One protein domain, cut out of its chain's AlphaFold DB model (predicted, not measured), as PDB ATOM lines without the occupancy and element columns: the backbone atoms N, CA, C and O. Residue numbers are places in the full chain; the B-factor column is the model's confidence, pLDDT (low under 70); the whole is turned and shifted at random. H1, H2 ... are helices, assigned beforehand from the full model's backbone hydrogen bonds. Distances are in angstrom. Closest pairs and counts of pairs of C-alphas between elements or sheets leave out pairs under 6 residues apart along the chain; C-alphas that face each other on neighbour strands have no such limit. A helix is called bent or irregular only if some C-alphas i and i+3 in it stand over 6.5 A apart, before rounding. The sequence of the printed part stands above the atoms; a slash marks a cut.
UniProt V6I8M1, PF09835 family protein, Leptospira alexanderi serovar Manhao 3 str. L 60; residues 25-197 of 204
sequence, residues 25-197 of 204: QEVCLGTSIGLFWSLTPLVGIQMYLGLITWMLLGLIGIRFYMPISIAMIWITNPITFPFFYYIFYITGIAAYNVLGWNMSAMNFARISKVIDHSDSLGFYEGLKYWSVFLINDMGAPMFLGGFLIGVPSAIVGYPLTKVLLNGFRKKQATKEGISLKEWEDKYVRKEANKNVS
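AT A GLANCE: This is residues 25 to 197 of the 204 residues of the protein "PF09835 family protein" of Leptospira alexanderi serovar Manhao 3 str. L 60 (UniProt V6I8M1). One very long bent helix, H6, runs through the length of a rod-shaped model, with the other helices set along it. H1 packs on its long arm H6b, with H3 and H2 beyond H1; H4 crosses H6b, H5 folds back with the short arm H6a as a hairpin at one end, and H7 turns across the other end. The printed part has 173 residues with seven named helices, H1 to H7 in chain order, and no named strand: the class is all helix. The whole is loose, with a radius of gyration of the C-alphas of 21.8 A and spans of 74 by 31 by 30 A.

HOW THE PARTS SIT: H6, residues 123 to 175, is the hub, touching four other helices; by its hydrogen bonds it was assigned as one helix, but it is bent, with C-alphas 137 and 140 6.7 A apart. Its arms H6a, residues 123 to 137, and H6b, residues 140 to 175, are near each other at a steep tilt of 56 degrees, and H6b has a kink of 35 degrees near residue 157. With residues 147 to 162 alone, H6b touches H1, residues 25 to 38, opposite ways at a shallow tilt of 30 degrees; the closest C-alphas, of Ser 32 and Ala 154, are 4.1 A apart. H1 touches H3, residues 66 to 73, the same way at a shallow tilt of 33 degrees, only just short of steep; the closest C-alphas, of Gly 34 and Ser 69, are 4.0 A apart. H2, residues 46 to 59, forms a helical hairpin with H1, the closest C-alphas, of Trp 37 and Gln 46, being 5.9 A apart, and is apart from H6b. H4, residues 81 to 98, touches H6b at a steep tilt of 57 degrees; the closest C-alphas, of Gly 92 and Gly 145, are 3.9 A apart. H5, residues 108 to 119, and H6a form a helical hairpin at a shallow tilt of 24 degrees; the closest C-alphas, of Ser 118 and Gly 126, are 4.2 A apart. H7, residues 180 to 187, touches H6b about perpendicular, at 83 degrees; the closest C-alphas, of Lys 170 and Leu 180, are 5.4 A apart. Every O i to N i+4 pair is within hydrogen-bond range in H1, H2, H3, H4, H5, H6a and H7, and 29 of 32 are in H6b.

IN THESE COORDINATES: H6b measures 50.6 A from C-alpha 140 at (-37.956, -16.673, 22.552) to C-alpha 175 at (-31.074, -31.207, -25.449). H4 measures 25.3 A, H6a 20.6 A, H2 20.0 A and H1 19.6 A. H1 begins with C-alpha 25 at (-41.676, -16.904, -10.323), and H7 ends with C-alpha 187 at (-43.794, -27.550, -20.908).

THE WHOLE: The two C-alphas farthest apart, of Ser 120 and Gly 177, are 75.8 A apart. The printed part has no cut, and no link between helices is long. Mean pLDDT of the printed part is 91.4; residues 191 to 197 are under 70.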
ATOM      1  N   GLN A  25     -41.321 -17.795 -11.430       93.38
ATOM      2  CA  GLN A  25     -41.676 -16.904 -10.323       93.38
ATOM      3  C   GLN A  25     -42.412 -17.651  -9.205       93.38
ATOM      4  O   GLN A  25     -42.027 -17.542  -8.044       93.38
ATOM      5  N   GLU A  26     -43.405 -18.477  -9.548       94.81
ATOM      6  CA  GLU A  26     -44.156 -19.269  -8.569       94.81
ATOM      7  C   GLU A  26     -43.263 -20.277  -7.835       94.81
ATOM      8  O   GLU A  26     -43.453 -20.524  -6.643       94.81
ATOM      9  N   VAL A  27     -42.290 -20.864  -8.537       95.62
ATOM     10  CA  VAL A  27     -41.306 -21.775  -7.938       95.62
ATOM     11  C   VAL A  27     -40.383 -21.023  -6.985       95.62
ATOM     12  O   VAL A  27     -40.171 -21.482  -5.869       95.62
ATOM     13  N   CYS A  28     -39.880 -19.853  -7.385       96.50
ATOM     14  CA  CYS A  28     -38.996 -19.038  -6.553       96.50
ATOM     15  C   CYS A  28     -39.706 -18.530  -5.289       96.50
ATOM     16  O   CYS A  28     -39.146 -18.636  -4.200       96.50
ATOM     17  N   LEU A  29     -40.951 -18.048  -5.410       96.62
ATOM     18  CA  LEU A  29     -41.776 -17.672  -4.256       96.62
ATOM     19  C   LEU A  29     -42.033 -18.870  -3.337       96.62
ATOM     20  O   LEU A  29     -41.930 -18.743  -2.119       96.62
ATOM     21  N   GLY A  30     -42.319 -20.038  -3.921       96.88
ATOM     22  CA  GLY A  30     -42.505 -21.276  -3.172       96.88
ATOM     23  C   GLY A  30     -41.258 -21.637  -2.371       96.88
ATOM     24  O   GLY A  30     -41.371 -21.952  -1.189       96.88
ATOM     25  N   THR A  31     -40.069 -21.513  -2.969       97.69
ATOM     26  CA  THR A  31     -38.806 -21.732  -2.259       97.69
ATOM     27  C   THR A  31     -38.645 -20.762  -1.094       97.69
ATOM     28  O   THR A  31     -38.376 -21.201   0.018       97.69
ATOM     29  N   SER A  32     -38.822 -19.458  -1.319       98.00
ATOM     30  CA  SER A  32     -38.638 -18.441  -0.277       98.00
ATOM     31  C   SER A  32     -39.574 -18.633   0.909       98.00
ATOM     32  O   SER A  32     -39.121 -18.626   2.051       98.00
ATOM     33  N   ILE A  33     -40.864 -18.850   0.647       97.69
ATOM     34  CA  ILE A  33     -41.872 -19.063   1.694       97.69
ATOM     35  C   ILE A  33     -41.592 -20.362   2.445       97.69
ATOM     36  O   ILE A  33     -41.655 -20.399   3.673       97.69
ATOM     37  N   GLY A  34     -41.241 -21.425   1.723       97.12
ATOM     38  CA  GLY A  34     -40.918 -22.699   2.345       97.12
ATOM     39  C   GLY A  34     -39.646 -22.646   3.194       97.12
ATOM     40  O   GLY A  34     -39.646 -23.186   4.294       97.12
ATOM     41  N   LEU A  35     -38.597 -21.950   2.742       97.31
ATOM     42  CA  LEU A  35     -37.371 -21.734   3.521       97.31
ATOM     43  C   LEU A  35     -37.630 -20.894   4.768       97.31
ATOM     44  O   LEU A  35     -37.139 -21.245   5.839       97.31
ATOM     45  N   PHE A  36     -38.417 -19.823   4.643       97.69
ATOM     46  CA  PHE A  36     -38.815 -19.006   5.785       97.69
ATOM     47  C   PHE A  36     -39.476 -19.870   6.862       97.69
ATOM     48  O   PHE A  36     -38.997 -19.909   7.991       97.69
ATOM     49  N   TRP A  37     -40.519 -20.626   6.501       97.31
ATOM     50  CA  TRP A  37     -41.227 -21.467   7.463       97.31
ATOM     51  C   TRP A  37     -40.375 -22.617   7.987       97.31
ATOM     52  O   TRP A  37     -40.422 -22.883   9.186       97.31
ATOM     53  N   SER A  38     -39.558 -23.255   7.144       95.81
ATOM     54  CA  SER A  38     -38.635 -24.310   7.580       95.81
ATOM     55  C   SER A  38     -37.725 -23.831   8.710       95.81
ATOM     56  O   SER A  38     -37.396 -24.598   9.611       95.81
ATOM     57  N   LEU A  39     -37.314 -22.565   8.680       96.31
ATOM     58  CA  LEU A  39     -36.322 -22.004   9.594       96.31
ATOM     59  C   LEU A  39     -36.951 -21.291  10.800       96.31
ATOM     60  O   LEU A  39     -36.357 -20.398  11.394       96.31
ATOM     61  N   THR A  40     -38.152 -21.721  11.186       94.62
ATOM     62  CA  THR A  40     -38.817 -21.321  12.433       94.62
ATOM     63  C   THR A  40     -38.851 -22.496  13.412       94.62
ATOM     64  O   THR A  40     -38.924 -23.645  12.968       94.62
ATOM     65  N   PRO A  41     -38.840 -22.274  14.738       92.25
ATOM     66  CA  PRO A  41     -38.923 -23.352  15.724       92.25
ATOM     67  C   PRO A  41     -40.364 -23.881  15.888       92.25
ATOM     68  O   PRO A  41     -40.896 -23.953  16.992       92.25
ATOM     69  N   LEU A  42     -41.014 -24.242  14.775       91.62
ATOM     70  CA  LEU A  42     -42.444 -24.562  14.678       91.62
ATOM     71  C   LEU A  42     -42.727 -25.936  14.037       91.62
ATOM     72  O   LEU A  42     -43.775 -26.141  13.412       91.62
ATOM     73  N   VAL A  43     -41.791 -26.883  14.148       86.62
ATOM     74  CA  VAL A  43     -41.957 -28.243  13.607       86.62
ATOM     75  C   VAL A  43     -43.276 -28.849  14.088       86.62
ATOM     76  O   VAL A  43     -43.631 -28.771  15.260       86.62
ATOM     77  N   GLY A  44     -44.021 -29.421  13.143       83.69
ATOM     78  CA  GLY A  44     -45.377 -29.932  13.354       83.69
ATOM     79  C   GLY A  44     -46.470 -28.991  12.844       83.69
ATOM     80  O   GLY A  44     -47.436 -29.476  12.258       83.69
ATOM     81  N   ILE A  45     -46.299 -27.664  12.960       92.12
ATOM     82  CA  ILE A  45     -47.298 -26.691  12.476       92.12
ATOM     83  C   ILE A  45     -46.904 -25.952  11.190       92.12
ATOM     84  O   ILE A  45     -47.772 -25.409  10.506       92.12
ATOM     85  N   GLN A  46     -45.623 -25.973  10.810       94.62
ATOM     86  CA  GLN A  46     -45.095 -25.301   9.608       94.62
ATOM     87  C   GLN A  46     -45.856 -25.635   8.318       94.62
ATOM     88  O   GLN A  46     -46.046 -24.765   7.472       94.62
ATOM     89  N   MET A  47     -46.327 -26.877   8.170       92.00
ATOM     90  CA  MET A  47     -47.114 -27.303   7.006       92.00
ATOM     91  C   MET A  47     -48.429 -26.525   6.890       92.00
ATOM     92  O   MET A  47     -48.778 -26.054   5.806       92.00
ATOM     93  N   TYR A  48     -49.129 -26.336   8.013       95.12
ATOM     94  CA  TYR A  48     -50.349 -25.532   8.057       95.12
ATOM     95  C   TYR A  48     -50.040 -24.059   7.804       95.12
ATOM     96  O   TYR A  48     -50.772 -23.407   7.073       95.12
ATOM     97  N   LEU A  49     -48.925 -23.543   8.330       95.81
ATOM     98  CA  LEU A  49     -48.501 -22.161   8.090       95.81
ATOM     99  C   LEU A  49     -48.172 -21.910   6.613       95.81
ATOM    100  O   LEU A  49     -48.575 -20.886   6.060       95.81
ATOM    101  N   GLY A  50     -47.533 -22.869   5.940       95.25
ATOM    102  CA  GLY A  50     -47.318 -22.836   4.494       95.25
ATOM    103  C   GLY A  50     -48.634 -22.815   3.708       95.25
ATOM    104  O   GLY A  50     -48.787 -22.004   2.793       95.25
ATOM    105  N   LEU A  51     -49.610 -23.643   4.097       95.31
ATOM    106  CA  LEU A  51     -50.946 -23.662   3.491       95.31
ATOM    107  C   LEU A  51     -51.706 -22.348   3.725       95.31
ATOM    108  O   LEU A  51     -52.252 -21.780   2.783       95.31
ATOM    109  N   ILE A  52     -51.710 -21.836   4.955       96.06
ATOM    110  CA  ILE A  52     -52.343 -20.562   5.311       96.06
ATOM    111  C   ILE A  52     -51.704 -19.428   4.508       96.06
ATOM    112  O   ILE A  52     -52.415 -18.629   3.903       96.06
ATOM    113  N   THR A  53     -50.372 -19.396   4.410       96.12
ATOM    114  CA  THR A  53     -49.654 -18.405   3.594       96.12
ATOM    115  C   THR A  53     -50.065 -18.504   2.125       96.12
ATOM    116  O   THR A  53     -50.314 -17.486   1.484       96.12
ATOM    117  N   TRP A  54     -50.194 -19.721   1.590       95.12
ATOM    118  CA  TRP A  54     -50.674 -19.952   0.227       95.12
ATOM    119  C   TRP A  54     -52.092 -19.425  -0.003       95.12
ATOM    120  O   TRP A  54     -52.346 -18.778  -1.019       95.12
ATOM    121  N   MET A  55     -53.001 -19.658   0.944       93.75
ATOM    122  CA  MET A  55     -54.373 -19.159   0.873       93.75
ATOM    123  C   MET A  55     -54.410 -17.629   0.926       93.75
ATOM    124  O   MET A  55     -54.978 -17.009   0.031       93.75
ATOM    125  N   LEU A  56     -53.764 -17.022   1.927       93.62
ATOM    126  CA  LEU A  56     -53.777 -15.574   2.149       93.62
ATOM    127  C   LEU A  56     -53.154 -14.801   0.983       93.62
ATOM    128  O   LEU A  56     -53.736 -13.832   0.502       93.62
ATOM    129  N   LEU A  57     -52.002 -15.255   0.483       92.50
ATOM    130  CA  LEU A  57     -51.372 -14.649  -0.690       92.50
ATOM    131  C   LEU A  57     -52.226 -14.844  -1.948       92.50
ATOM    132  O   LEU A  57     -52.341 -13.933  -2.770       92.50
ATOM    133  N   GLY A  58     -52.899 -15.991  -2.064       88.81
ATOM    134  CA  GLY A  58     -53.840 -16.261  -3.143       88.81
ATOM    135  C   GLY A  58     -54.995 -15.257  -3.207       88.81
ATOM    136  O   GLY A  58     -55.384 -14.880  -4.312       88.81
ATOM    137  N   LEU A  59     -55.497 -14.778  -2.061       88.25
ATOM    138  CA  LEU A  59     -56.579 -13.781  -1.994       88.25
ATOM    139  C   LEU A  59     -56.187 -12.442  -2.630       88.25
ATOM    140  O   LEU A  59     -57.017 -11.791  -3.264       88.25
ATOM    141  N   ILE A  60     -54.915 -12.056  -2.508       87.62
ATOM    142  CA  ILE A  60     -54.361 -10.822  -3.086       87.62
ATOM    143  C   ILE A  60     -53.729 -11.039  -4.472       87.62
ATOM    144  O   ILE A  60     -53.064 -10.150  -4.998       87.62
ATOM    145  N   GLY A  61     -53.937 -12.210  -5.083       85.44
ATOM    146  CA  GLY A  61     -53.461 -12.531  -6.431       85.44
ATOM    147  C   GLY A  61     -52.006 -13.007  -6.514       85.44
ATOM    148  O   GLY A  61     -51.490 -13.185  -7.616       85.44
ATOM    149  N   ILE A  62     -51.342 -13.255  -5.381       90.06
ATOM    150  CA  ILE A  62     -49.983 -13.804  -5.337       90.06
ATOM    151  C   ILE A  62     -50.070 -15.329  -5.241       90.06
ATOM    152  O   ILE A  62     -50.515 -15.891  -4.242       90.06
ATOM    153  N   ARG A  63     -49.625 -16.027  -6.289       90.25
ATOM    154  CA  ARG A  63     -49.564 -17.494  -6.322       90.25
ATOM    155  C   ARG A  63     -48.120 -17.967  -6.237       90.25
ATOM    156  O   ARG A  63     -47.214 -17.359  -6.799       90.25
ATOM    157  N   PHE A  64     -47.921 -19.086  -5.554       94.25
ATOM    158  CA  PHE A  64     -46.657 -19.806  -5.547       94.25
ATOM    159  C   PHE A  64     -46.896 -21.308  -5.646       94.25
ATOM    160  O   PHE A  64     -47.980 -21.811  -5.328       94.25
ATOM    161  N   TYR A  65     -45.875 -22.038  -6.090       93.75
ATOM    162  CA  TYR A  65     -45.989 -23.468  -6.314       93.75
ATOM    163  C   TYR A  65     -45.813 -24.229  -4.996       93.75
ATOM    164  O   TYR A  65     -44.702 -24.516  -4.549       93.75
ATOM    165  N   MET A  66     -46.946 -24.542  -4.368       91.88
ATOM    166  CA  MET A  66     -47.035 -25.145  -3.035       91.88
ATOM    167  C   MET A  66     -46.195 -26.427  -2.843       91.88
ATOM    168  O   MET A  66     -45.535 -26.515  -1.809       91.88
ATOM    169  N   PRO A  67     -46.083 -27.364  -3.812       92.56
ATOM    170  CA  PRO A  67     -45.207 -28.529  -3.662       92.56
ATOM    171  C   PRO A  67     -43.739 -28.183  -3.378       92.56
ATOM    172  O   PRO A  67     -43.092 -28.877  -2.600       92.56
ATOM    173  N   ILE A  68     -43.217 -27.094  -3.955       95.00
ATOM    174  CA  ILE A  68     -41.847 -26.632  -3.680       95.00
ATOM    175  C   ILE A  68     -41.750 -26.026  -2.283       95.00
ATOM    176  O   ILE A  68     -40.789 -26.295  -1.568       95.00
ATOM    177  N   SER A  69     -42.759 -25.262  -1.861       96.06
ATOM    178  CA  SER A  69     -42.800 -24.730  -0.497       96.06
ATOM    179  C   SER A  69     -42.813 -25.847   0.544       96.06
ATOM    180  O   SER A  69     -42.081 -25.761   1.523       96.06
ATOM    181  N   ILE A  70     -43.596 -26.905   0.323       93.50
ATOM    182  CA  ILE A  70     -43.619 -28.087   1.195       93.50
ATOM    183  C   ILE A  70     -42.249 -28.763   1.212       93.50
ATOM    184  O   ILE A  70     -41.724 -29.052   2.283       93.50
ATOM    185  N   ALA A  71     -41.648 -28.977   0.042       93.38
ATOM    186  CA  ALA A  71     -40.329 -29.586  -0.062       93.38
ATOM    187  C   ALA A  71     -39.265 -28.820   0.748       93.38
ATOM    188  O   ALA A  71     -38.442 -29.435   1.424       93.38
ATOM    189  N   MET A  72     -39.312 -27.483   0.738       95.31
ATOM    190  CA  MET A  72     -38.410 -26.666   1.552       95.31
ATOM    191  C   MET A  72     -38.742 -26.718   3.047       95.31
ATOM    192  O   MET A  72     -37.816 -26.783   3.843       95.31
ATOM    193  N   ILE A  73     -40.021 -26.754   3.443       95.31
ATOM    194  CA  ILE A  73     -40.428 -26.913   4.855       95.31
ATOM    195  C   ILE A  73     -39.830 -28.191   5.467       95.31
ATOM    196  O   ILE A  73     -39.407 -28.197   6.619       95.31
ATOM    197  N   TRP A  74     -39.725 -29.264   4.680       92.12
ATOM    198  CA  TRP A  74     -39.157 -30.541   5.119       92.12
ATOM    199  C   TRP A  74     -37.628 -30.554   5.289       92.12
ATOM    200  O   TRP A  74     -37.063 -31.582   5.684       92.12
ATOM    201  N   ILE A  75     -36.941 -29.429   5.056       91.25
ATOM    202  CA  ILE A  75     -35.531 -29.274   5.443       91.25
ATOM    203  C   ILE A  75     -35.389 -29.428   6.964       91.25
ATOM    204  O   ILE A  75     -34.460 -30.105   7.416       91.25
ATOM    205  N   THR A  76     -36.341 -28.901   7.741       91.56
ATOM    206  CA  THR A  76     -36.426 -29.061   9.202       91.56
ATOM    207  C   THR A  76     -37.440 -30.151   9.563       91.56
ATOM    208  O   THR A  76     -38.611 -29.894   9.814       91.56
ATOM    209  N   ASN A  77     -36.989 -31.402   9.581       90.12
ATOM    210  CA  ASN A  77     -37.811 -32.594   9.824       90.12
ATOM    211  C   ASN A  77     -37.429 -33.271  11.161       90.12
ATOM    212  O   ASN A  77     -36.458 -32.838  11.779       90.12
ATOM    213  N   PRO A  78     -38.129 -34.339  11.613       86.69
ATOM    214  CA  PRO A  78     -37.850 -35.044  12.874       86.69
ATOM    215  C   PRO A  78     -36.378 -35.408  13.130       86.69
ATOM    216  O   PRO A  78     -35.962 -35.517  14.277       86.69
ATOM    217  N   ILE A  79     -35.583 -35.587  12.073       87.81
ATOM    218  CA  ILE A  79     -34.166 -35.942  12.177       87.81
ATOM    219  C   ILE A  79     -33.289 -34.687  12.282       87.81
ATOM    220  O   ILE A  79     -32.308 -34.678  13.021       87.81
ATOM    221  N   THR A  80     -33.611 -33.627  11.539       90.56
ATOM    222  CA  THR A  80     -32.766 -32.425  11.434       90.56
ATOM    223  C   THR A  80     -33.159 -31.310  12.400       90.56
ATOM    224  O   THR A  80     -32.326 -30.448  12.683       90.56
ATOM    225  N   PHE A  81     -34.381 -31.305  12.945       91.38
ATOM    226  CA  PHE A  81     -34.834 -30.217  13.815       91.38
ATOM    227  C   PHE A  81     -33.982 -30.010  15.071       91.38
ATOM    228  O   PHE A  81     -33.762 -28.843  15.388       91.38
ATOM    229  N   PRO A  82     -33.436 -31.039  15.764       92.00
ATOM    230  CA  PRO A  82     -32.627 -30.789  16.958       92.00
ATOM    231  C   PRO A  82     -31.378 -29.966  16.629       92.00
ATOM    232  O   PRO A  82     -30.996 -29.071  17.379       92.00
ATOM    233  N   PHE A  83     -30.782 -30.221  15.461       93.25
ATOM    234  CA  PHE A  83     -29.628 -29.480  14.964       93.25
ATOM    235  C   PHE A  83     -29.986 -28.026  14.633       93.25
ATOM    236  O   PHE A  83     -29.314 -27.104  15.095       93.25
ATOM    237  N   PHE A  84     -31.068 -27.804  13.881       95.06
ATOM    238  CA  PHE A  84     -31.518 -26.451  13.549       95.06
ATOM    239  C   PHE A  84     -31.933 -25.656  14.790       95.06
ATOM    240  O   PHE A  84     -31.556 -24.499  14.918       95.06
ATOM    241  N   TYR A  85     -32.643 -26.275  15.734       93.50
ATOM    242  CA  TYR A  85     -33.114 -25.607  16.950       93.50
ATOM    243  C   TYR A  85     -31.955 -25.206  17.854       93.50
ATOM    244  O   TYR A  85     -31.991 -24.128  18.441       93.50
ATOM    245  N   TYR A  86     -30.907 -26.028  17.928       94.50
ATOM    246  CA  TYR A  86     -29.682 -25.650  18.621       94.50
ATOM    247  C   TYR A  86     -29.024 -24.420  17.981       94.50
ATOM    248  O   TYR A  86     -28.676 -23.474  18.686       94.50
ATOM    249  N   ILE A  87     -28.919 -24.386  16.647       96.06
ATOM    250  CA  ILE A  87     -28.392 -23.215  15.931       96.06
ATOM    251  C   ILE A  87     -29.260 -21.985  16.212       96.06
ATOM    252  O   ILE A  87     -28.730 -20.948  16.601       96.06
ATOM    253  N   PHE A  88     -30.583 -22.100  16.082       96.81
ATOM    254  CA  PHE A  88     -31.508 -21.001  16.359       96.81
ATOM    255  C   PHE A  88     -31.365 -20.494  17.791       96.81
ATOM    256  O   PHE A  88     -31.335 -19.290  18.015       96.81
ATOM    257  N   TYR A  89     -31.227 -21.400  18.757       96.00
ATOM    258  CA  TYR A  89     -31.041 -21.044  20.153       96.00
ATOM    259  C   TYR A  89     -29.757 -20.239  20.371       96.00
ATOM    260  O   TYR A  89     -29.814 -19.135  20.909       96.00
ATOM    261  N   ILE A  90     -28.609 -20.743  19.909       95.44
ATOM    262  CA  ILE A  90     -27.315 -20.072  20.095       95.44
ATOM    263  C   ILE A  90     -27.268 -18.734  19.350       95.44
ATOM    264  O   ILE A  90     -26.829 -17.733  19.917       95.44
ATOM    265  N   THR A  91     -27.759 -18.686  18.107       96.62
ATOM    266  CA  THR A  91     -27.873 -17.435  17.343       96.62
ATOM    267  C   THR A  91     -28.786 -16.437  18.052       96.62
ATOM    268  O   THR A  91     -28.463 -15.253  18.126       96.62
ATOM    269  N   GLY A  92     -29.893 -16.914  18.622       96.62
ATOM    270  CA  GLY A  92     -30.799 -16.122  19.440       96.62
ATOM    271  C   GLY A  92     -30.102 -15.517  20.647       96.62
ATOM    272  O   GLY A  92     -30.067 -14.301  20.771       96.62
ATOM    273  N   ILE A  93     -29.500 -16.343  21.504       95.31
ATOM    274  CA  ILE A  93     -28.772 -15.891  22.701       95.31
ATOM    275  C   ILE A  93     -27.708 -14.848  22.343       95.31
ATOM    276  O   ILE A  93     -27.622 -13.806  22.992       95.31
ATOM    277  N   ALA A  94     -26.935 -15.086  21.280       95.56
ATOM    278  CA  ALA A  94     -25.953 -14.120  20.802       95.56
ATOM    279  C   ALA A  94     -26.608 -12.777  20.436       95.56
ATOM    280  O   ALA A  94     -26.125 -11.727  20.856       95.56
ATOM    281  N   ALA A  95     -27.735 -12.798  19.722       95.56
ATOM    282  CA  ALA A  95     -28.476 -11.589  19.376       95.56
ATOM    283  C   ALA A  95     -29.058 -10.872  20.610       95.56
ATOM    284  O   ALA A  95     -28.906  -9.661  20.730       95.56
ATOM    285  N   TYR A  96     -29.647 -11.602  21.561       94.31
ATOM    286  CA  TYR A  96     -30.127 -11.052  22.837       94.31
ATOM    287  C   TYR A  96     -29.005 -10.352  23.621       94.31
ATOM    288  O   TYR A  96     -29.208  -9.272  24.177       94.31
ATOM    289  N   ASN A  97     -27.805 -10.936  23.633       93.56
ATOM    290  CA  ASN A  97     -26.642 -10.357  24.304       93.56
ATOM    291  C   ASN A  97     -26.141  -9.088  23.610       93.56
ATOM    292  O   ASN A  97     -25.834  -8.112  24.289       93.56
ATOM    293  N   VAL A  98     -26.134  -9.058  22.273       94.12
ATOM    294  CA  VAL A  98     -25.818  -7.843  21.499       94.12
ATOM    295  C   VAL A  98     -26.831  -6.723  21.768       94.12
ATOM    296  O   VAL A  98     -26.452  -5.556  21.816       94.12
ATOM    297  N   LEU A  99     -28.101  -7.062  22.006       92.88
ATOM    298  CA  LEU A  99     -29.156  -6.112  22.380       92.88
ATOM    299  C   LEU A  99     -29.101  -5.672  23.858       92.88
ATOM    300  O   LEU A  99     -29.925  -4.866  24.289       92.88
ATOM    301  N   GLY A 100     -28.143  -6.181  24.641       90.75
ATOM    302  CA  GLY A 100     -27.926  -5.799  26.037       90.75
ATOM    303  C   GLY A 100     -28.807  -6.526  27.055       90.75
ATOM    304  O   GLY A 100     -28.828  -6.138  28.221       90.75
ATOM    305  N   TRP A 101     -29.530  -7.580  26.660       86.62
ATOM    306  CA  TRP A 101     -30.438  -8.305  27.566       86.62
ATOM    307  C   TRP A 101     -29.728  -9.383  28.402       86.62
ATOM    308  O   TRP A 101     -30.367  -9.995  29.253       86.62
ATOM    309  N   ASN A 102     -28.415  -9.576  28.204       85.44
ATOM    310  CA  ASN A 102     -27.533 -10.440  29.007       85.44
ATOM    311  C   ASN A 102     -28.160 -11.805  29.339       85.44
ATOM    312  O   ASN A 102     -28.236 -12.227  30.494       85.44
ATOM    313  N   MET A 103     -28.646 -12.486  28.306       84.38
ATOM    314  CA  MET A 103     -29.278 -13.784  28.435       84.38
ATOM    315  C   MET A 103     -28.211 -14.869  28.602       84.38
ATOM    316  O   MET A 103     -27.393 -15.125  27.714       84.38
ATOM    317  N   SER A 104     -28.235 -15.531  29.755       83.00
ATOM    318  CA  SER A 104     -27.386 -16.690  30.020       83.00
ATOM    319  C   SER A 104     -27.873 -17.905  29.236       83.00
ATOM    320  O   SER A 104     -29.069 -18.198  29.205       83.00
ATOM    321  N   ALA A 105     -26.935 -18.645  28.643       83.69
ATOM    322  CA  ALA A 105     -27.244 -19.925  28.020       83.69
ATOM    323  C   ALA A 105     -27.803 -20.914  29.057       83.69
ATOM    324  O   ALA A 105     -27.404 -20.919  30.227       83.69
ATOM    325  N   MET A 106     -28.718 -21.769  28.606       84.69
ATOM    326  CA  MET A 106     -29.346 -22.782  29.438       84.69
ATOM    327  C   MET A 106     -28.296 -23.741  29.993       84.69
ATOM    328  O   MET A 106     -27.479 -24.294  29.260       84.69
ATOM    329  N   ASN A 107     -28.339 -23.945  31.305       87.50
ATOM    330  CA  ASN A 107     -27.455 -24.855  32.014       87.50
ATOM    331  C   ASN A 107     -28.262 -25.780  32.931       87.50
ATOM    332  O   ASN A 107     -29.438 -25.538  33.218       87.50
ATOM    333  N   PHE A 108     -27.613 -26.845  33.399       86.88
ATOM    334  CA  PHE A 108     -28.262 -27.837  34.249       86.88
ATOM    335  C   PHE A 108     -28.807 -27.223  35.546       86.88
ATOM    336  O   PHE A 108     -29.926 -27.524  35.935       86.88
ATOM    337  N   ALA A 109     -28.081 -26.278  36.153       88.75
ATOM    338  CA  ALA A 109     -28.512 -25.608  37.379       88.75
ATOM    339  C   ALA A 109     -29.850 -24.864  37.220       88.75
ATOM    340  O   ALA A 109     -30.698 -24.902  38.112       88.75
ATOM    341  N   ARG A 110     -30.070 -24.203  36.075       87.56
ATOM    342  CA  ARG A 110     -31.337 -23.532  35.769       87.56
ATOM    343  C   ARG A 110     -32.471 -24.541  35.605       87.56
ATOM    344  O   ARG A 110     -33.550 -24.290  36.129       87.56
ATOM    345  N   ILE A 111     -32.217 -25.661  34.926       89.00
ATOM    346  CA  ILE A 111     -33.199 -26.739  34.739       89.00
ATOM    347  C   ILE A 111     -33.581 -27.352  36.092       89.00
ATOM    348  O   ILE A 111     -34.767 -27.432  36.394       89.00
ATOM    349  N   SER A 112     -32.604 -27.700  36.937       90.19
ATOM    350  CA  SER A 112     -32.852 -28.228  38.287       90.19
ATOM    351  C   SER A 112     -33.685 -27.265  39.124       90.19
ATOM    352  O   SER A 112     -34.706 -27.652  39.676       90.19
ATOM    353  N   LYS A 113     -33.337 -25.972  39.115       89.94
ATOM    354  CA  LYS A 113     -34.113 -24.948  39.825       89.94
ATOM    355  C   LYS A 113     -35.562 -24.860  39.337       89.94
ATOM    356  O   LYS A 113     -36.446 -24.512  40.117       89.94
ATOM    357  N   VAL A 114     -35.808 -25.104  38.049       90.12
ATOM    358  CA  VAL A 114     -37.165 -25.093  37.491       90.12
ATOM    359  C   VAL A 114     -37.948 -26.327  37.919       90.12
ATOM    360  O   VAL A 114     -39.095 -26.159  38.324       90.12
ATOM    361  N   ILE A 115     -37.320 -27.509  37.895       90.56
ATOM    362  CA  ILE A 115     -37.893 -28.762  38.408       90.56
ATOM    363  C   ILE A 115     -38.300 -28.578  39.874       90.56
ATOM    364  O   ILE A 115     -39.487 -28.645  40.188       90.56
ATOM    365  N   ASP A 116     -37.344 -28.221  40.738       92.75
ATOM    366  CA  ASP A 116     -37.564 -28.113  42.184       92.75
ATOM    367  C   ASP A 116     -38.675 -27.108  42.516       92.75
ATOM    368  O   ASP A 116     -39.542 -27.359  43.354       92.75
ATOM    369  N   HIS A 117     -38.678 -25.956  41.835       90.94
ATOM    370  CA  HIS A 117     -39.715 -24.954  42.049       90.94
ATOM    371  C   HIS A 117     -41.084 -25.438  41.565       90.94
ATOM    372  O   HIS A 117     -42.073 -25.247  42.265       90.94
ATOM    373  N   SER A 118     -41.154 -26.076  40.396       91.12
ATOM    374  CA  SER A 118     -42.416 -26.582  39.859       91.12
ATOM    375  C   SER A 118     -43.037 -27.688  40.709       91.12
ATOM    376  O   SER A 118     -44.253 -27.688  40.874       91.12
ATOM    377  N   ASP A 119     -42.213 -28.563  41.292       90.00
ATOM    378  CA  ASP A 119     -42.665 -29.674  42.135       90.00
ATOM    379  C   ASP A 119     -43.180 -29.175  43.493       90.00
ATOM    380  O   ASP A 119     -44.022 -29.815  44.120       90.00
ATOM    381  N   SER A 120     -42.715 -28.002  43.941       92.69
ATOM    382  CA  SER A 120     -43.225 -27.347  45.152       92.69
ATOM    383  C   SER A 120     -44.576 -26.636  44.975       92.69
ATOM    384  O   SER A 120     -45.151 -26.167  45.957       92.69
ATOM    385  N   LEU A 121     -45.082 -26.530  43.742       92.75
ATOM    386  CA  LEU A 121     -46.324 -25.831  43.409       92.75
ATOM    387  C   LEU A 121     -47.475 -26.819  43.145       92.75
ATOM    388  O   LEU A 121     -47.272 -28.008  42.915       92.75
ATOM    389  N   GLY A 122     -48.712 -26.312  43.143       94.50
ATOM    390  CA  GLY A 122     -49.860 -27.068  42.638       94.50
ATOM    391  C   GLY A 122     -49.697 -27.417  41.152       94.50
ATOM    392  O   GLY A 122     -48.960 -26.752  40.426       94.50
ATOM    393  N   PHE A 123     -50.392 -28.458  40.676       90.75
ATOM    394  CA  PHE A 123     -50.236 -28.968  39.304       90.75
ATOM    395  C   PHE A 123     -50.389 -27.883  38.224       90.75
ATOM    396  O   PHE A 123     -49.592 -27.821  37.287       90.75
ATOM    397  N   TYR A 124     -51.394 -27.012  38.352       94.12
ATOM    398  CA  TYR A 124     -51.646 -25.948  37.378       94.12
ATOM    399  C   TYR A 124     -50.533 -24.891  37.392       94.12
ATOM    400  O   TYR A 124     -50.023 -24.502  36.340       94.12
ATOM    401  N   GLU A 125     -50.130 -24.445  38.579       93.25
ATOM    402  CA  GLU A 125     -49.085 -23.446  38.783       93.25
ATOM    403  C   GLU A 125     -47.716 -23.967  38.340       93.25
ATOM    404  O   GLU A 125     -46.986 -23.253  37.649       93.25
ATOM    405  N   GLY A 126     -47.396 -25.222  38.665       92.12
ATOM    406  CA  GLY A 126     -46.188 -25.911  38.225       92.12
ATOM    407  C   GLY A 126     -46.134 -26.052  36.703       92.12
ATOM    408  O   GLY A 126     -45.140 -25.661  36.087       92.12
ATOM    409  N   LEU A 127     -47.223 -26.508  36.066       91.62
ATOM    410  CA  LEU A 127     -47.317 -26.612  34.603       91.62
ATOM    411  C   LEU A 127     -47.190 -25.242  33.920       91.62
ATOM    412  O   LEU A 127     -46.509 -25.108  32.898       91.62
ATOM    413  N   LYS A 128     -47.816 -24.206  34.488       91.69
ATOM    414  CA  LYS A 128     -47.697 -22.827  34.005       91.69
ATOM    415  C   LYS A 128     -46.258 -22.327  34.116       91.69
ATOM    416  O   LYS A 128     -45.750 -21.763  33.150       91.69
ATOM    417  N   TYR A 129     -45.597 -22.544  35.253       90.19
ATOM    418  CA  TYR A 129     -44.213 -22.126  35.467       90.19
ATOM    419  C   TYR A 129     -43.258 -22.807  34.479       90.19
ATOM    420  O   TYR A 129     -42.463 -22.127  33.827       90.19
ATOM    421  N   TRP A 130     -43.411 -24.118  34.270       87.88
ATOM    422  CA  TRP A 130     -42.693 -24.860  33.229       87.88
ATOM    423  C   TRP A 130     -42.921 -24.302  31.831       87.88
ATOM    424  O   TRP A 130     -41.973 -24.112  31.075       87.88
ATOM    425  N   SER A 131     -44.175 -24.017  31.482       88.12
ATOM    426  CA  SER A 131     -44.527 -23.503  30.155       88.12
ATOM    427  C   SER A 131     -43.899 -22.133  29.904       88.12
ATOM    428  O   SER A 131     -43.328 -21.897  28.842       88.12
ATOM    429  N   VAL A 132     -43.956 -21.242  30.899       88.62
ATOM    430  CA  VAL A 132     -43.329 -19.914  30.836       88.62
ATOM    431  C   VAL A 132     -41.812 -20.038  30.705       88.62
ATOM    432  O   VAL A 132     -41.231 -19.345  29.877       88.62
ATOM    433  N   PHE A 133     -41.181 -20.940  31.458       89.44
ATOM    434  CA  PHE A 133     -39.753 -21.226  31.331       89.44
ATOM    435  C   PHE A 133     -39.386 -21.715  29.923       89.44
ATOM    436  O   PHE A 133     -38.484 -21.166  29.299       89.44
ATOM    437  N   LEU A 134     -40.105 -22.701  29.381       87.62
ATOM    438  CA  LEU A 134     -39.836 -23.221  28.037       87.62
ATOM    439  C   LEU A 134     -40.002 -22.136  26.969       87.62
ATOM    440  O   LEU A 134     -39.182 -22.035  26.059       87.62
ATOM    441  N   ILE A 135     -41.032 -21.297  27.078       87.88
ATOM    442  CA  ILE A 135     -41.280 -20.223  26.114       87.88
ATOM    443  C   ILE A 135     -40.228 -19.118  26.237       87.88
ATOM    444  O   ILE A 135     -39.694 -18.695  25.217       87.88
ATOM    445  N   ASN A 136     -39.903 -18.659  27.444       86.69
ATOM    446  CA  ASN A 136     -39.016 -17.511  27.633       86.69
ATOM    447  C   ASN A 136     -37.540 -17.891  27.514       86.69
ATOM    448  O   ASN A 136     -36.796 -17.234  26.792       86.69
ATOM    449  N   ASP A 137     -37.115 -18.953  28.195       85.44
ATOM    450  CA  ASP A 137     -35.704 -19.321  28.303       85.44
ATOM    451  C   ASP A 137     -35.231 -20.133  27.077       85.44
ATOM    452  O   ASP A 137     -34.028 -20.164  26.807       85.44
ATOM    453  N   MET A 138     -36.138 -20.765  26.312       88.06
ATOM    454  CA  MET A 138     -35.804 -21.526  25.089       88.06
ATOM    455  C   MET A 138     -36.509 -21.002  23.837       88.06
ATOM    456  O   MET A 138     -35.861 -20.755  22.821       88.06
ATOM    457  N   GLY A 139     -37.828 -20.820  23.893       91.88
ATOM    458  CA  GLY A 139     -38.642 -20.450  22.739       91.88
ATOM    459  C   GLY A 139     -38.253 -19.093  22.155       91.88
ATOM    460  O   GLY A 139     -37.919 -19.005  20.979       91.88
ATOM    461  N   ALA A 140     -38.249 -18.041  22.968       92.50
ATOM    462  CA  ALA A 140     -37.956 -16.673  22.552       92.50
ATOM    463  C   ALA A 140     -36.572 -16.514  21.882       92.50
ATOM    464  O   ALA A 140     -36.521 -15.933  20.789       92.50
ATOM    465  N   PRO A 141     -35.460 -17.052  22.432       94.69
ATOM    466  CA  PRO A 141     -34.178 -17.054  21.729       94.69
ATOM    467  C   PRO A 141     -34.222 -17.874  20.438       94.69
ATOM    468  O   PRO A 141     -33.765 -17.384  19.406       94.69
ATOM    469  N   MET A 142     -34.838 -19.061  20.433       95.81
ATOM    470  CA  MET A 142     -34.979 -19.852  19.203       95.81
ATOM    471  C   MET A 142     -35.784 -19.125  18.120       95.81
ATOM    472  O   MET A 142     -35.436 -19.210  16.947       95.81
ATOM    473  N   PHE A 143     -36.839 -18.390  18.472       95.56
ATOM    474  CA  PHE A 143     -37.580 -17.592  17.499       95.56
ATOM    475  C   PHE A 143     -36.693 -16.501  16.915       95.56
ATOM    476  O   PHE A 143     -36.587 -16.417  15.695       95.56
ATOM    477  N   LEU A 144     -36.014 -15.714  17.754       96.00
ATOM    478  CA  LEU A 144     -35.140 -14.645  17.275       96.00
ATOM    479  C   LEU A 144     -34.048 -15.185  16.342       96.00
ATOM    480  O   LEU A 144     -33.889 -14.682  15.231       96.00
ATOM    481  N   GLY A 145     -33.332 -16.236  16.751       96.94
ATOM    482  CA  GLY A 145     -32.300 -16.841  15.911       96.94
ATOM    483  C   GLY A 145     -32.860 -17.490  14.644       96.94
ATOM    484  O   GLY A 145     -32.275 -17.345  13.572       96.94
ATOM    485  N   GLY A 146     -34.026 -18.133  14.739       96.81
ATOM    486  CA  GLY A 146     -34.760 -18.662  13.592       96.81
ATOM    487  C   GLY A 146     -35.100 -17.571  12.578       96.81
ATOM    488  O   GLY A 146     -34.795 -17.721  11.403       96.81
ATOM    489  N   PHE A 147     -35.620 -16.422  13.013       96.81
ATOM    490  CA  PHE A 147     -35.891 -15.280  12.132       96.81
ATOM    491  C   PHE A 147     -34.617 -14.697  11.512       96.81
ATOM    492  O   PHE A 147     -34.596 -14.423  10.309       96.81
ATOM    493  N   LEU A 148     -33.548 -14.555  12.302       97.31
ATOM    494  CA  LEU A 148     -32.259 -14.042  11.831       97.31
ATOM    495  C   LEU A 148     -31.630 -14.916  10.742       97.31
ATOM    496  O   LEU A 148     -30.898 -14.400   9.905       97.31
ATOM    497  N   ILE A 149     -31.922 -16.218  10.721       97.31
ATOM    498  CA  ILE A 149     -31.431 -17.144   9.692       97.31
ATOM    499  C   ILE A 149     -32.461 -17.323   8.569       97.31
ATOM    500  O   ILE A 149     -32.120 -17.329   7.382       97.31
ATOM    501  N   GLY A 150     -33.731 -17.449   8.936       97.06
ATOM    502  CA  GLY A 150     -34.856 -17.724   8.055       97.06
ATOM    503  C   GLY A 150     -35.146 -16.592   7.084       97.06
ATOM    504  O   GLY A 150     -35.323 -16.856   5.897       97.06
ATOM    505  N   VAL A 151     -35.134 -15.337   7.541       97.75
ATOM    506  CA  VAL A 151     -35.400 -14.179   6.673       97.75
ATOM    507  C   VAL A 151     -34.316 -14.028   5.596       97.75
ATOM    508  O   VAL A 151     -34.677 -14.020   4.416       97.75
ATOM    509  N   PRO A 152     -33.004 -14.003   5.916       97.94
ATOM    510  CA  PRO A 152     -31.968 -13.989   4.885       97.94
ATOM    511  C   PRO A 152     -32.036 -15.199   3.952       97.94
ATOM    512  O   PRO A 152     -31.914 -15.039   2.740       97.94
ATOM    513  N   SER A 153     -32.293 -16.399   4.484       97.12
ATOM    514  CA  SER A 153     -32.426 -17.612   3.667       97.12
ATOM    515  C   SER A 153     -33.601 -17.528   2.691       97.12
ATOM    516  O   SER A 153     -33.470 -17.927   1.535       97.12
ATOM    517  N   ALA A 154     -34.732 -16.963   3.110       97.19
ATOM    518  CA  ALA A 154     -35.885 -16.736   2.248       97.19
ATOM    519  C   ALA A 154     -35.594 -15.697   1.155       97.19
ATOM    520  O   ALA A 154     -35.944 -15.919  -0.008       97.19
ATOM    521  N   ILE A 155     -34.909 -14.601   1.502       97.88
ATOM    522  CA  ILE A 155     -34.504 -13.553   0.552       97.88
ATOM    523  C   ILE A 155     -33.533 -14.115  -0.490       97.88
ATOM    524  O   ILE A 155     -33.747 -13.924  -1.684       97.88
ATOM    525  N   VAL A 156     -32.497 -14.842  -0.060       97.88
ATOM    526  CA  VAL A 156     -31.481 -15.447  -0.942       97.88
ATOM    527  C   VAL A 156     -32.052 -16.616  -1.748       97.88
ATOM    528  O   VAL A 156     -31.666 -16.828  -2.900       97.88
ATOM    529  N   GLY A 157     -33.010 -17.352  -1.184       96.88
ATOM    530  CA  GLY A 157     -33.651 -18.495  -1.827       96.88
ATOM    531  C   GLY A 157     -34.309 -18.149  -3.161       96.88
ATOM    532  O   GLY A 157     -34.244 -18.951  -4.095       96.88
ATOM    533  N   TYR A 158     -34.874 -16.944  -3.293       97.31
ATOM    534  CA  TYR A 158     -35.524 -16.495  -4.525       97.31
ATOM    535  C   TYR A 158     -34.547 -16.375  -5.714       97.31
ATOM    536  O   TYR A 158     -34.711 -17.111  -6.695       97.31
ATOM    537  N   PRO A 159     -33.524 -15.489  -5.686       97.50
ATOM    538  CA  PRO A 159     -32.591 -15.339  -6.797       97.50
ATOM    539  C   PRO A 159     -31.783 -16.614  -7.042       97.50
ATOM    540  O   PRO A 159     -31.549 -16.960  -8.200       97.50
ATOM    541  N   LEU A 160     -31.421 -17.355  -5.986       96.62
ATOM    542  CA  LEU A 160     -30.710 -18.621  -6.128       96.62
ATOM    543  C   LEU A 160     -31.544 -19.641  -6.912       96.62
ATOM    544  O   LEU A 160     -31.066 -20.206  -7.897       96.62
ATOM    545  N   THR A 161     -32.814 -19.823  -6.537       96.00
ATOM    546  CA  THR A 161     -33.733 -20.715  -7.261       96.00
ATOM    547  C   THR A 161     -33.889 -20.282  -8.710       96.00
ATOM    548  O   THR A 161     -33.827 -21.121  -9.605       96.00
ATOM    549  N   LYS A 162     -34.041 -18.977  -8.962       95.56
ATOM    550  CA  LYS A 162     -34.205 -18.435 -10.315       95.56
ATOM    551  C   LYS A 162     -33.022 -18.794 -11.214       95.56
ATOM    552  O   LYS A 162     -33.224 -19.277 -12.327       95.56
ATOM    553  N   VAL A 163     -31.795 -18.587 -10.732       95.56
ATOM    554  CA  VAL A 163     -30.569 -18.892 -11.487       95.56
ATOM    555  C   VAL A 163     -30.445 -20.395 -11.740       95.56
ATOM    556  O   VAL A 163     -30.231 -20.812 -12.881       95.56
ATOM    557  N   LEU A 164     -30.630 -21.217 -10.703       94.06
ATOM    558  CA  LEU A 164     -30.495 -22.673 -10.805       94.06
ATOM    559  C   LEU A 164     -31.556 -23.291 -11.724       94.06
ATOM    560  O   LEU A 164     -31.229 -24.117 -12.579       94.06
ATOM    561  N   LEU A 165     -32.815 -22.870 -11.587       94.00
ATOM    562  CA  LEU A 165     -33.928 -23.399 -12.369       94.00
ATOM    563  C   LEU A 165     -33.824 -23.002 -13.843       94.00
ATOM    564  O   LEU A 165     -33.986 -23.860 -14.709       94.00
ATOM    565  N   ASN A 166     -33.489 -21.743 -14.142       93.50
ATOM    566  CA  ASN A 166     -33.278 -21.300 -15.523       93.50
ATOM    567  C   ASN A 166     -32.094 -22.024 -16.168       93.50
ATOM    568  O   ASN A 166     -32.182 -22.448 -17.320       93.50
ATOM    569  N   GLY A 167     -31.003 -22.227 -15.421       93.12
ATOM    570  CA  GLY A 167     -29.866 -23.020 -15.884       93.12
ATOM    571  C   GLY A 167     -30.254 -24.467 -16.204       93.12
ATOM    572  O   GLY A 167     -29.847 -25.002 -17.237       93.12
ATOM    573  N   PHE A 168     -31.077 -25.094 -15.358       92.50
ATOM    574  CA  PHE A 168     -31.600 -26.441 -15.596       92.50
ATOM    575  C   PHE A 168     -32.506 -26.501 -16.833       92.50
ATOM    576  O   PHE A 168     -32.281 -27.337 -17.707       92.50
ATOM    577  N   ARG A 169     -33.481 -25.593 -16.954       93.19
ATOM    578  CA  ARG A 169     -34.416 -25.545 -18.090       93.19
ATOM    579  C   ARG A 169     -33.714 -25.256 -19.409       93.19
ATOM    580  O   ARG A 169     -33.979 -25.933 -20.393       93.19
ATOM    581  N   LYS A 170     -32.736 -24.343 -19.416       94.56
ATOM    582  CA  LYS A 170     -31.912 -24.065 -20.599       94.56
ATOM    583  C   LYS A 170     -31.169 -25.314 -21.073       94.56
ATOM    584  O   LYS A 170     -31.156 -25.588 -22.265       94.56
ATOM    585  N   LYS A 171     -30.605 -26.106 -20.151       93.62
ATOM    586  CA  LYS A 171     -29.965 -27.385 -20.501       93.62
ATOM    587  C   LYS A 171     -30.950 -28.381 -21.118       93.62
ATOM    588  O   LYS A 171     -30.548 -29.118 -22.010       93.62
ATOM    589  N   GLN A 172     -32.204 -28.418 -20.664       92.38
ATOM    590  CA  GLN A 172     -33.227 -29.281 -21.269       92.38
ATOM    591  C   GLN A 172     -33.647 -28.785 -22.656       92.38
ATOM    592  O   GLN A 172     -33.679 -29.578 -23.589       92.38
ATOM    593  N   ALA A 173     -33.844 -27.476 -22.823       93.56
ATOM    594  CA  ALA A 173     -34.137 -26.868 -24.119       93.56
ATOM    595  C   ALA A 173     -33.038 -27.173 -25.154       93.56
ATOM    596  O   ALA A 173     -33.329 -27.639 -26.251       93.56
ATOM    597  N   THR A 174     -31.763 -27.029 -24.767       94.81
ATOM    598  CA  THR A 174     -30.623 -27.371 -25.631       94.81
ATOM    599  C   THR A 174     -30.591 -28.852 -26.013       94.81
ATOM    600  O   THR A 174     -30.242 -29.163 -27.146       94.81
ATOM    601  N   LYS A 175     -30.978 -29.772 -25.117       94.50
ATOM    602  CA  LYS A 175     -31.074 -31.207 -25.449       94.50
ATOM    603  C   LYS A 175     -32.173 -31.512 -26.463       94.50
ATOM    604  O   LYS A 175     -32.037 -32.462 -27.220       94.50
ATOM    605  N   GLU A 176     -33.241 -30.723 -26.463       94.75
ATOM    606  CA  GLU A 176     -34.330 -30.820 -27.441       94.75
ATOM    607  C   GLU A 176     -34.068 -29.999 -28.714       94.75
ATOM    608  O   GLU A 176     -34.873 -30.043 -29.638       94.75
ATOM    609  N   GLY A 177     -32.955 -29.257 -28.786       94.94
ATOM    610  CA  GLY A 177     -32.622 -28.408 -29.932       94.94
ATOM    611  C   GLY A 177     -33.510 -27.168 -30.082       94.94
ATOM    612  O   GLY A 177     -33.530 -26.575 -31.154       94.94
ATOM    613  N   ILE A 178     -34.231 -26.770 -29.028       95.19
ATOM    614  CA  ILE A 178     -35.151 -25.624 -29.036       95.19
ATOM    615  C   ILE A 178     -34.650 -24.490 -28.138       95.19
ATOM    616  O   ILE A 178     -33.792 -24.674 -27.264       95.19
ATOM    617  N   SER A 179     -35.187 -23.288 -28.336       93.94
ATOM    618  CA  SER A 179     -34.922 -22.152 -27.458       93.94
ATOM    619  C   SER A 179     -35.571 -22.341 -26.080       93.94
ATOM    620  O   SER A 179     -36.539 -23.083 -25.913       93.94
ATOM    621  N   LEU A 180     -35.060 -21.635 -25.062       91.25
ATOM    622  CA  LEU A 180     -35.654 -21.668 -23.718       91.25
ATOM    623  C   LEU A 180     -37.123 -21.229 -23.742       91.25
ATOM    624  O   LEU A 180     -37.935 -21.828 -23.051       91.25
ATOM    625  N   LYS A 181     -37.456 -20.216 -24.548       91.06
ATOM    626  CA  LYS A 181     -38.821 -19.698 -24.646       91.06
ATOM    627  C   LYS A 181     -39.773 -20.744 -25.226       91.06
ATOM    628  O   LYS A 181     -40.812 -20.995 -24.640       91.06
ATOM    629  N   GLU A 182     -39.376 -21.415 -26.307       92.12
ATOM    630  CA  GLU A 182     -40.163 -22.510 -26.894       92.12
ATOM    631  C   GLU A 182     -40.315 -23.686 -25.925       92.12
ATOM    632  O   GLU A 182     -41.380 -24.292 -25.841       92.12
ATOM    633  N   TRP A 183     -39.264 -24.000 -25.158       93.00
ATOM    634  CA  TRP A 183     -39.335 -25.027 -24.122       93.00
ATOM    635  C   TRP A 183     -40.320 -24.637 -23.013       93.00
ATOM    636  O   TRP A 183     -41.123 -25.461 -22.577       93.00
ATOM    637  N   GLU A 184     -40.291 -23.380 -22.566       91.31
ATOM    638  CA  GLU A 184     -41.235 -22.869 -21.574       91.31
ATOM    639  C   GLU A 184     -42.671 -22.880 -22.107       91.31
ATOM    640  O   GLU A 184     -43.551 -23.394 -21.424       91.31
ATOM    641  N   ASP A 185     -42.903 -22.442 -23.342       89.94
ATOM    642  CA  ASP A 185     -44.228 -22.466 -23.971       89.94
ATOM    643  C   ASP A 185     -44.775 -23.898 -24.136       89.94
ATOM    644  O   ASP A 185     -45.985 -24.120 -24.049       89.94
ATOM    645  N   LYS A 186     -43.890 -24.884 -24.342       90.75
ATOM    646  CA  LYS A 186     -44.241 -26.302 -24.511       90.75
ATOM    647  C   LYS A 186     -44.541 -27.016 -23.191       90.75
ATOM    648  O   LYS A 186     -45.453 -27.839 -23.143       90.75
ATOM    649  N   TYR A 187     -43.765 -26.749 -22.138       90.06
ATOM    650  CA  TYR A 187     -43.794 -27.550 -20.908       90.06
ATOM    651  C   TYR A 187     -44.275 -26.802 -19.668       90.06
ATOM    652  O   TYR A 187     -44.733 -27.438 -18.721       90.06
ATOM    653  N   VAL A 188     -44.148 -25.477 -19.614       90.50
ATOM    654  CA  VAL A 188     -44.529 -24.696 -18.434       90.50
ATOM    655  C   VAL A 188     -46.012 -24.362 -18.521       90.50
ATOM    656  O   VAL A 188     -46.498 -23.846 -19.525       90.50
ATOM    657  N   ARG A 189     -46.762 -24.646 -17.451       88.00
ATOM    658  CA  ARG A 189     -48.169 -24.231 -17.385       88.00
ATOM    659  C   ARG A 189     -48.258 -22.706 -17.490       88.00
ATOM    660  O   ARG A 189     -47.428 -21.998 -16.918       88.00
ATOM    661  N   LYS A 190     -49.303 -22.201 -18.147       77.88
ATOM    662  CA  LYS A 190     -49.583 -20.758 -18.183       77.88
ATOM    663  C   LYS A 190     -49.748 -20.220 -16.759       77.88
ATOM    664  O   LYS A 190     -50.314 -20.904 -15.902       77.88
ATOM    665  N   GLU A 191     -49.242 -19.011 -16.517       67.56
ATOM    666  CA  GLU A 191     -49.419 -18.327 -15.234       67.56
ATOM    667  C   GLU A 191     -50.908 -18.240 -14.884       67.56
ATOM    668  O   GLU A 191     -51.757 -18.011 -15.753       67.56
ATOM    669  N   ALA A 192     -51.232 -18.451 -13.606       60.66
ATOM    670  CA  ALA A 192     -52.605 -18.328 -13.139       60.66
ATOM    671  C   ALA A 192     -53.137 -16.919 -13.446       60.66
ATOM    672  O   ALA A 192     -52.456 -15.917 -13.225       60.66
ATOM    673  N   ASN A 193     -54.364 -16.845 -13.965       55.69
ATOM    674  CA  ASN A 193     -54.969 -15.590 -14.396       55.69
ATOM    675  C   ASN A 193     -55.058 -14.607 -13.210       55.69
ATOM    676  O   ASN A 193     -55.774 -14.860 -12.237       55.69
ATOM    677  N   LYS A 194     -54.341 -13.477 -13.288       56.06
ATOM    678  CA  LYS A 194     -54.297 -12.440 -12.235       56.06
ATOM    679  C   LYS A 194     -55.667 -11.801 -11.962       56.06
ATOM    680  O   LYS A 194     -55.845 -11.134 -10.945       56.06
ATOM    681  N   ASN A 195     -56.656 -12.055 -12.822       53.38
ATOM    682  CA  ASN A 195     -58.024 -11.570 -12.672       53.38
ATOM    683  C   ASN A 195     -58.821 -12.240 -11.534       53.38
ATOM    684  O   ASN A 195     -59.872 -11.725 -11.181       53.38
ATOM    685  N   VAL A 196     -58.321 -13.311 -10.905       56.41
ATOM    686  CA  VAL A 196     -59.008 -14.031  -9.801       56.41
ATOM    687  C   VAL A 196     -58.725 -13.415  -8.411       56.41
ATOM    688  O   VAL A 196     -58.992 -14.018  -7.377       56.41
ATOM    689  N   SER A 197     -58.156 -12.209  -8.357       62.50
ATOM    690  CA  SER A 197     -57.997 -11.457  -7.104       62.50
ATOM    691  C   SER A 197     -59.363 -11.055  -6.538       62.50
ATOM    692  O   SER A 197     -60.222 -10.591  -7.291       62.50
TER     693      SER A 197